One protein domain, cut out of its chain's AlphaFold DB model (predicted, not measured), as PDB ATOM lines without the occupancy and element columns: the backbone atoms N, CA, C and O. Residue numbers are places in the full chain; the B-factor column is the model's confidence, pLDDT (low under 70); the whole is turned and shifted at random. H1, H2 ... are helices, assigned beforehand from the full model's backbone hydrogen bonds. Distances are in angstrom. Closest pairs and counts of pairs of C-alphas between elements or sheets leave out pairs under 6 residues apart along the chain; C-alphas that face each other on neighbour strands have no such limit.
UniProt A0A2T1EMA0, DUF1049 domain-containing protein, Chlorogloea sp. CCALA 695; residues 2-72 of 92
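This is residues 2 to 72 of the 92 residues of the protein "DUF1049 domain-containing protein" of Chlorogloea sp. CCALA 695 (UniProt A0A2T1EMA0). Two long helices, H2 and H1, make a flat, open V, near each other where H1 ends and H2 begins, with residues 2 to 15 and 51 to 72 standing free. Beyond the narrow end, the loop of residues 26 to 44 folds back on itself. The printed part has 71 residues, with two named helices in the order H1, H2 and no named strand: all helix. It is extended, with a radius of gyration of the C-alphas of 17.6 A and spans of 51 by 30 by 10 A.

H2, residues 45 to 70, and H1, residues 2 to 25, form a helical hairpin at a shallow tilt of 26 degrees, opposite ways. They only just touch, with 3 pairs of C-alphas within 8 A, through residues 20 to 24 of H1 and residue 46 of H2; the closest C-alphas, of Leu 23 and Phe 46, are 6.9 A apart. Every O i to N i+4 pair is within hydrogen-bond range in H1, and 21 of 22 in H2.

H2 measures 37.2 A, ending at C-alpha 70 (5.878, 9.389, -15.818). H1 measures 34.6 A from C-alpha 2 (2.723, 31.822, -3.927).

The C-alphas farthest apart, of Thr 3 and Thr 37, are 52.5 A apart. The H1 to H2 link is long; the printed part has no cut. pLDDT is under 70 at residue 2, residues 23 to 46 and 67 to 72.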
ATOM      1  N   LYS A   2       2.101  31.402  -2.650       60.06
ATOM      2  CA  LYS A   2       2.723  31.822  -3.927       60.06
ATOM      3  C   LYS A   2       3.627  33.063  -3.818       60.06
ATOM      4  O   LYS A   2       4.638  33.146  -4.500       60.06
ATOM      5  N   THR A   3       3.300  33.998  -2.929       74.06
ATOM      6  CA  THR A   3       4.029  35.267  -2.765       74.06
ATOM      7  C   THR A   3       5.449  35.071  -2.243       74.06
ATOM      8  O   THR A   3       6.369  35.701  -2.746       74.06
ATOM      9  N   ILE A   4       5.642  34.155  -1.288       84.44
ATOM     10  CA  ILE A   4       6.968  33.832  -0.737       84.44
ATOM     11  C   ILE A   4       7.821  33.140  -1.805       84.44
ATOM     12  O   ILE A   4       8.979  33.498  -1.985       84.44
ATOM     13  N   ALA A   5       7.233  32.215  -2.571       76.44
ATOM     14  CA  ALA A   5       7.915  31.567  -3.689       76.44
ATOM     15  C   ALA A   5       8.351  32.579  -4.764       76.44
ATOM     16  O   ALA A   5       9.487  32.529  -5.230       76.44
ATOM     17  N   ASN A   6       7.492  33.549  -5.098       78.75
ATOM     18  CA  ASN A   6       7.833  34.621  -6.034       78.75
ATOM     19  C   ASN A   6       8.953  35.523  -5.503       78.75
ATOM     20  O   ASN A   6       9.809  35.961  -6.263       78.75
ATOM     21  N   LEU A   7       8.960  35.784  -4.195       81.50
ATOM     22  CA  LEU A   7       9.968  36.616  -3.544       81.50
ATOM     23  C   LEU A   7      11.334  35.920  -3.528       81.50
ATOM     24  O   LEU A   7      12.341  36.548  -3.840       81.50
ATOM     25  N   ILE A   8      11.361  34.610  -3.267       82.44
ATOM     26  CA  ILE A   8      12.569  33.780  -3.365       82.44
ATOM     27  C   ILE A   8      13.074  33.731  -4.813       82.44
ATOM     28  O   ILE A   8      14.262  33.934  -5.050       82.44
ATOM     29  N   ALA A   9      12.186  33.526  -5.791       82.62
ATOM     30  CA  ALA A   9      12.556  33.518  -7.205       82.62
ATOM     31  C   ALA A   9      13.135  34.870  -7.656       82.62
ATOM     32  O   ALA A   9      14.178  34.911  -8.307       82.62
ATOM     33  N   ALA A  10      12.510  35.981  -7.258       82.12
ATOM     34  CA  ALA A  10      13.006  37.323  -7.543       82.12
ATOM     35  C   ALA A  10      14.371  37.582  -6.887       82.12
ATOM     36  O   ALA A  10      15.245  38.166  -7.522       82.12
ATOM     37  N   LEU A  11      14.580  37.108  -5.653       86.25
ATOM     38  CA  LEU A  11      15.861  37.229  -4.958       86.25
ATOM     39  C   LEU A  11      16.967  36.478  -5.705       86.25
ATOM     40  O   LEU A  11      18.035  37.036  -5.938       86.25
ATOM     41  N   ILE A  12      16.683  35.249  -6.145       85.19
ATOM     42  CA  ILE A  12      17.603  34.441  -6.950       85.19
ATOM     43  C   ILE A  12      17.964  35.199  -8.231       85.19
ATOM     44  O   ILE A  12      19.145  35.415  -8.495       85.19
ATOM     45  N   VAL A  13      16.975  35.673  -8.994       84.06
ATOM     46  CA  VAL A  13      17.212  36.427 -10.237       84.06
ATOM     47  C   VAL A  13      18.013  37.709  -9.977       84.06
ATOM     48  O   VAL A  13      18.951  38.005 -10.713       84.06
ATOM     49  N   ALA A  14      17.712  38.450  -8.911       77.06
ATOM     50  CA  ALA A  14      18.446  39.659  -8.546       77.06
ATOM     51  C   ALA A  14      19.908  39.362  -8.176       77.06
ATOM     52  O   ALA A  14      20.815  40.081  -8.607       77.06
ATOM     53  N   THR A  15      20.164  38.278  -7.434       82.81
ATOM     54  CA  THR A  15      21.524  37.797  -7.153       82.81
ATOM     55  C   THR A  15      22.252  37.423  -8.443       82.81
ATOM     56  O   THR A  15      23.406  37.811  -8.617       82.81
ATOM     57  N   TRP A  16      21.574  36.755  -9.380       81.75
ATOM     58  CA  TRP A  16      22.107  36.414 -10.701       81.75
ATOM     59  C   TRP A  16      22.510  37.648 -11.515       81.75
ATOM     60  O   TRP A  16      23.638  37.728 -12.000       81.75
ATOM     61  N   VAL A  17      21.630  38.645 -11.613       81.75
ATOM     62  CA  VAL A  17      21.894  39.903 -12.334       81.75
ATOM     63  C   VAL A  17      23.056  40.668 -11.697       81.75
ATOM     64  O   VAL A  17      23.945  41.149 -12.399       81.75
ATOM     65  N   THR A  18      23.096  40.730 -10.365       79.50
ATOM     66  CA  THR A  18      24.162  41.410  -9.617       79.50
ATOM     67  C   THR A  18      25.508  40.710  -9.802       79.50
ATOM     68  O   THR A  18      26.519  41.372 -10.037       79.50
ATOM     69  N   ALA A  19      25.533  39.375  -9.762       75.75
ATOM     70  CA  ALA A  19      26.733  38.594 -10.033       75.75
ATOM     71  C   ALA A  19      27.261  38.864 -11.450       75.75
ATOM     72  O   ALA A  19      28.445  39.147 -11.606       75.75
ATOM     73  N   ILE A  20      26.392  38.868 -12.468       73.75
ATOM     74  CA  ILE A  20      26.773  39.176 -13.857       73.75
ATOM     75  C   ILE A  20      27.328  40.605 -13.975       73.75
ATOM     76  O   ILE A  20      28.359  40.807 -14.615       73.75
ATOM     77  N   ALA A  21      26.704  41.588 -13.321       75.00
ATOM     78  CA  ALA A  21      27.153  42.981 -13.338       75.00
ATOM     79  C   ALA A  21      28.531  43.170 -12.675       75.00
ATOM     80  O   ALA A  21      29.415  43.812 -13.245       75.00
ATOM     81  N   ILE A  22      28.749  42.570 -11.500       70.75
ATOM     82  CA  ILE A  22      30.040  42.626 -10.796       70.75
ATOM     83  C   ILE A  22      31.121  41.904 -11.605       70.75
ATOM     84  O   ILE A  22      32.230  42.418 -11.746       70.75
ATOM     85  N   LEU A  23      30.804  40.740 -12.179       67.69
ATOM     86  CA  LEU A  23      31.717  39.998 -13.047       67.69
ATOM     87  C   LEU A  23      32.063  40.786 -14.319       67.69
ATOM     88  O   LEU A  23      33.222  40.785 -14.729       67.69
ATOM     89  N   SER A  24      31.106  41.523 -14.893       64.50
ATOM     90  CA  SER A  24      31.338  42.425 -16.029       64.50
ATOM     91  C   SER A  24      32.271  43.582 -15.668       64.50
ATOM     92  O   SER A  24      33.087  43.991 -16.492       64.50
ATOM     93  N   LEU A  25      32.186  44.099 -14.439       65.62
ATOM     94  CA  LEU A  25      33.050  45.179 -13.950       65.62
ATOM     95  C   LEU A  25      34.461  44.685 -13.585       65.62
ATOM     96  O   LEU A  25      35.426  45.444 -13.623       65.62
ATOM     97  N   LYS A  26      34.593  43.401 -13.233       58.16
ATOM     98  CA  LYS A  26      35.850  42.741 -12.845       58.16
ATOM     99  C   LYS A  26      36.529  41.983 -13.996       58.16
ATOM    100  O   LYS A  26      37.465  41.227 -13.752       58.16
ATOM    101  N   ASN A  27      36.119  42.197 -15.246       59.97
ATOM    102  CA  ASN A  27      36.676  41.531 -16.432       59.97
ATOM    103  C   ASN A  27      38.060  42.079 -16.875       59.97
ATOM    104  O   ASN A  27      38.295  42.275 -18.064       59.97
ATOM    105  N   VAL A  28      38.983  42.357 -15.941       51.84
ATOM    106  CA  VAL A  28      40.333  42.900 -16.242       51.84
ATOM    107  C   VAL A  28      41.431  41.828 -16.190       51.84
ATOM    108  O   VAL A  28      42.548  42.066 -16.637       51.84
ATOM    109  N   THR A  29      41.137  40.612 -15.723       54.28
ATOM    110  CA  THR A  29      42.126  39.523 -15.719       54.28
ATOM    111  C   THR A  29      41.564  38.266 -16.369       54.28
ATOM    112  O   THR A  29      40.729  37.587 -15.763       54.28
ATOM    113  N   PRO A  30      42.010  37.930 -17.588       49.62
ATOM    114  CA  PRO A  30      41.636  36.685 -18.224       49.62
ATOM    115  C   PRO A  30      42.225  35.506 -17.445       49.62
ATOM    116  O   PRO A  30      43.442  35.347 -17.335       49.62
ATOM    117  N   ILE A  31      41.352  34.665 -16.899       54.16
ATOM    118  CA  ILE A  31      41.738  33.369 -16.340       54.16
ATOM    119  C   ILE A  31      42.287  32.504 -17.475       54.16
ATOM    120  O   ILE A  31      41.562  32.040 -18.351       54.16
ATOM    121  N   SER A  32      43.606  32.325 -17.474       52.09
ATOM    122  CA  SER A  32      44.303  31.486 -18.441       52.09
ATOM    123  C   SER A  32      44.055  30.018 -18.097       52.09
ATOM    124  O   SER A  32      44.750  29.450 -17.253       52.09
ATOM    125  N   LEU A  33      43.075  29.382 -18.744       53.44
ATOM    126  CA  LEU A  33      43.019  27.923 -18.778       53.44
ATOM    127  C   LEU A  33      44.158  27.443 -19.680       53.44
ATOM    128  O   LEU A  33      44.059  27.451 -20.905       53.44
ATOM    129  N   LYS A  34      45.277  27.057 -19.059       50.50
ATOM    130  CA  LYS A  34      46.408  26.441 -19.753       50.50
ATOM    131  C   LYS A  34      46.010  25.014 -20.137       50.50
ATOM    132  O   LYS A  34      46.336  24.065 -19.428       50.50
ATOM    133  N   PHE A  35      45.266  24.865 -21.232       55.88
ATOM    134  CA  PHE A  35      45.069  23.556 -21.845       55.88
ATOM    135  C   PHE A  35      46.450  23.009 -22.212       55.88
ATOM    136  O   PHE A  35      47.281  23.704 -22.793       55.88
ATOM    137  N   PHE A  36      46.717  21.780 -21.788       54.94
ATOM    138  CA  PHE A  36      48.031  21.157 -21.618       54.94
ATOM    139  C   PHE A  36      48.901  21.005 -22.894       54.94
ATOM    140  O   PHE A  36      49.893  20.294 -22.851       54.94
ATOM    141  N   THR A  37      48.593  21.654 -24.026       55.09
ATOM    142  CA  THR A  37      49.447  21.721 -25.239       55.09
ATOM    143  C   THR A  37      48.934  22.716 -26.299       55.09
ATOM    144  O   THR A  37      49.708  23.134 -27.154       55.09
ATOM    145  N   PHE A  38      47.675  23.171 -26.245       53.94
ATOM    146  CA  PHE A  38      47.103  24.077 -27.252       53.94
ATOM    147  C   PHE A  38      46.658  25.401 -26.619       53.94
ATOM    148  O   PHE A  38      45.792  25.416 -25.753       53.94
ATOM    149  N   THR A  39      47.322  26.475 -27.047       49.00
ATOM    150  CA  THR A  39      47.007  27.914 -26.992       49.00
ATOM    151  C   THR A  39      45.970  28.409 -25.970       49.00
ATOM    152  O   THR A  39      44.810  28.010 -25.971       49.00
ATOM    153  N   SER A  40      46.384  29.397 -25.165       49.69
ATOM    154  CA  SER A  40      45.547  30.121 -24.197       49.69
ATOM    155  C   SER A  40      44.349  30.795 -24.874       49.69
ATOM    156  O   SER A  40      44.463  31.887 -25.432       49.69
ATOM    157  N   ILE A  41      43.191  30.143 -24.823       58.16
ATOM    158  CA  ILE A  41      41.912  30.788 -25.098       58.16
ATOM    159  C   ILE A  41      41.406  31.328 -23.769       58.16
ATOM    160  O   ILE A  41      41.098  30.583 -22.837       58.16
ATOM    161  N   GLN A  42      41.366  32.654 -23.686       59.03
ATOM    162  CA  GLN A  42      40.806  33.383 -22.559       59.03
ATOM    163  C   GLN A  42      39.286  33.208 -22.605       59.03
ATOM    164  O   GLN A  42      38.578  34.060 -23.133       59.03
ATOM    165  N   ILE A  43      38.780  32.068 -22.124       59.25
ATOM    166  CA  ILE A  43      37.339  31.895 -21.949       59.25
ATOM    167  C   ILE A  43      36.946  32.822 -20.797       59.25
ATOM    168  O   ILE A  43      37.424  32.636 -19.671       59.25
ATOM    169  N   PRO A  44      36.093  33.820 -21.037       65.31
ATOM    170  CA  PRO A  44      35.647  34.660 -19.954       65.31
ATOM    171  C   PRO A  44      34.815  33.834 -18.967       65.31
ATOM    172  O   PRO A  44      33.918  33.086 -19.362       65.31
ATOM    173  N   PHE A  45      35.081  33.994 -17.670       67.06
ATOM    174  CA  PHE A  45      34.423  33.239 -16.596       67.06
ATOM    175  C   PHE A  45      32.886  33.296 -16.663       67.06
ATOM    176  O   PHE A  45      32.201  32.324 -16.347       67.06
ATOM    177  N   PHE A  46      32.341  34.418 -17.146       65.00
ATOM    178  CA  PHE A  46      30.903  34.598 -17.325       65.00
ATOM    179  C   PHE A  46      30.289  33.593 -18.307       65.00
ATOM    180  O   PHE A  46      29.148  33.183 -18.111       65.00
ATOM    181  N   LEU A  47      31.033  33.156 -19.330       70.62
ATOM    182  CA  LEU A  47      30.540  32.195 -20.312       70.62
ATOM    183  C   LEU A  47      30.380  30.810 -19.682       70.62
ATOM    184  O   LEU A  47      29.384  30.141 -19.930       70.62
ATOM    185  N   ALA A  48      31.312  30.408 -18.813       73.31
ATOM    186  CA  ALA A  48      31.232  29.136 -18.099       73.31
ATOM    187  C   ALA A  48      30.021  29.089 -17.152       73.31
ATOM    188  O   ALA A  48      29.292  28.097 -17.120       73.31
ATOM    189  N   ILE A  49      29.765  30.181 -16.424       73.81
ATOM    190  CA  ILE A  49      28.594  30.289 -15.547       73.81
ATOM    191  C   ILE A  49      27.302  30.313 -16.373       73.81
ATOM    192  O   ILE A  49      26.392  29.537 -16.088       73.81
ATOM    193  N   ALA A  50      27.216  31.160 -17.401       76.12
ATOM    194  CA  ALA A  50      26.032  31.251 -18.254       76.12
ATOM    195  C   ALA A  50      25.710  29.907 -18.920       76.12
ATOM    196  O   ALA A  50      24.546  29.517 -18.986       76.12
ATOM    197  N   PHE A  51      26.734  29.166 -19.351       79.62
ATOM    198  CA  PHE A  51      26.566  27.839 -19.930       79.62
ATOM    199  C   PHE A  51      26.073  26.824 -18.896       79.62
ATOM    200  O   PHE A  51      25.111  26.110 -19.156       79.62
ATOM    201  N   SER A  52      26.670  26.801 -17.702       82.44
ATOM    202  CA  SER A  52      26.240  25.916 -16.610       82.44
ATOM    203  C   SER A  52      24.768  26.133 -16.239       82.44
ATOM    204  O   SER A  52      23.994  25.186 -16.111       82.44
ATOM    205  N   VAL A  53      24.347  27.394 -16.158       83.44
ATOM    206  CA  VAL A  53      22.967  27.773 -15.830       83.44
ATOM    207  C   VAL A  53      22.021  27.477 -16.968       83.44
ATOM    208  O   VAL A  53      20.956  26.923 -16.731       83.44
ATOM    209  N   GLY A  54      22.401  27.822 -18.199       84.25
ATOM    210  CA  GLY A  54      21.610  27.524 -19.385       84.25
ATOM    211  C   GLY A  54      21.346  26.027 -19.499       84.25
ATOM    212  O   GLY A  54      20.197  25.620 -19.641       84.25
ATOM    213  N   VAL A  55      22.381  25.200 -19.327       84.88
ATOM    214  CA  VAL A  55      22.248  23.739 -19.303       84.88
ATOM    215  C   VAL A  55      21.373  23.283 -18.133       84.88
ATOM    216  O   VAL A  55      20.487  22.459 -18.334       84.88
ATOM    217  N   GLY A  56      21.552  23.846 -16.935       85.44
ATOM    218  CA  GLY A  56      20.715  23.540 -15.772       85.44
ATOM    219  C   GLY A  56      19.231  23.856 -15.991       85.44
ATOM    220  O   GLY A  56      18.378  23.029 -15.681       85.44
ATOM    221  N   ILE A  57      18.914  25.009 -16.584       85.25
ATOM    222  CA  ILE A  57      17.540  25.418 -16.914       85.25
ATOM    223  C   ILE A  57      16.950  24.497 -17.983       85.25
ATOM    224  O   ILE A  57      15.817  24.048 -17.829       85.25
ATOM    225  N   VAL A  58      17.708  24.178 -19.035       84.69
ATOM    226  CA  VAL A  58      17.264  23.258 -20.095       84.69
ATOM    227  C   VAL A  58      16.989  21.866 -19.524       84.69
ATOM    228  O   VAL A  58      15.932  21.301 -19.787       84.69
ATOM    229  N   LEU A  59      17.882  21.329 -18.689       86.62
ATOM    230  CA  LEU A  59      17.678  20.042 -18.019       86.62
ATOM    231  C   LEU A  59      16.441  20.065 -17.112       86.62
ATOM    232  O   LEU A  59      15.619  19.154 -17.180       86.62
ATOM    233  N   MET A  60      16.262  21.119 -16.313       81.81
ATOM    234  CA  MET A  60      15.091  21.279 -15.444       81.81
ATOM    235  C   MET A  60      13.784  21.361 -16.250       81.81
ATOM    236  O   MET A  60      12.788  20.737 -15.884       81.81
ATOM    237  N   ALA A  61      13.794  22.084 -17.372       82.12
ATOM    238  CA  ALA A  61      12.657  22.209 -18.280       82.12
ATOM    239  C   ALA A  61      12.318  20.891 -18.988       82.12
ATOM    240  O   ALA A  61      11.158  20.667 -19.311       82.12
ATOM    241  N   LEU A  62      13.299  20.009 -19.201       82.56
ATOM    242  CA  LEU A  62      13.087  18.668 -19.753       82.56
ATOM    243  C   LEU A  62      12.599  17.667 -18.696       82.56
ATOM    244  O   LEU A  62      11.831  16.764 -19.019       82.56
ATOM    245  N   ILE A  63      12.975  17.835 -17.426       83.56
ATOM    246  CA  ILE A  63      12.492  16.985 -16.326       83.56
ATOM    247  C   ILE A  63      10.982  17.162 -16.104       83.56
ATOM    248  O   ILE A  63      10.300  16.187 -15.801       83.56
ATOM    249  N   GLN A  64      10.430  18.365 -16.295       75.38
ATOM    250  CA  GLN A  64       8.990  18.630 -16.137       75.38
ATOM    251  C   GLN A  64       8.077  17.778 -17.050       75.38
ATOM    252  O   GLN A  64       7.194  17.100 -16.521       75.38
ATOM    253  N   PRO A  65       8.257  17.740 -18.385       74.19
ATOM    254  CA  PRO A  65       7.469  16.882 -19.264       74.19
ATOM    255  C   PRO A  65       7.775  15.398 -19.041       74.19
ATOM    256  O   PRO A  65       6.860  14.585 -19.124       74.19
ATOM    257  N   LEU A  66       9.013  15.030 -18.682       75.00
ATOM    258  CA  LEU A  66       9.336  13.651 -18.296       75.00
ATOM    259  C   LEU A  66       8.578  13.211 -17.034       75.00
ATOM    260  O   LEU A  66       8.074  12.092 -16.997       75.00
ATOM    261  N   TRP A  67       8.438  14.082 -16.031       68.25
ATOM    262  CA  TRP A  67       7.637  13.812 -14.833       68.25
ATOM    263  C   TRP A  67       6.137  13.822 -15.136       68.25
ATOM    264  O   TRP A  67       5.400  13.027 -14.572       68.25
ATOM    265  N   SER A  68       5.669  14.674 -16.051       64.31
ATOM    266  CA  SER A  68       4.270  14.677 -16.500       64.31
ATOM    267  C   SER A  68       3.901  13.391 -17.251       64.31
ATOM    268  O   SER A  68       2.810  12.867 -17.048       64.31
ATOM    269  N   LEU A  69       4.815  12.848 -18.059       66.25
ATOM    270  CA  LEU A  69       4.637  11.568 -18.752       66.25
ATOM    271  C   LEU A  69       4.773  10.373 -17.795       66.25
ATOM    272  O   LEU A  69       3.993   9.429 -17.881       66.25
ATOM    273  N   ALA A  70       5.719  10.419 -16.851       63.03
ATOM    274  CA  ALA A  70       5.878   9.389 -15.818       63.03
ATOM    275  C   ALA A  70       4.770   9.437 -14.743       63.03
ATOM    276  O   ALA A  70       4.466   8.430 -14.109       63.03
ATOM    277  N   GLY A  71       4.160  10.607 -14.552       57.12
ATOM    278  CA  GLY A  71       3.086  10.898 -13.608       57.12
ATOM    279  C   GLY A  71       1.689  10.864 -14.225       57.12
ATOM    280  O   GLY A  71       0.741  11.270 -13.556       57.12
ATOM    281  N   ALA A  72       1.522  10.343 -15.447       53.09
ATOM    282  CA  ALA A  72       0.229  10.200 -16.132       53.09
ATOM    283  C   ALA A  72      -0.754   9.214 -15.448       53.09
ATOM    284  O   ALA A  72      -1.679   8.697 -16.070       53.09
TER     285      ALA A  72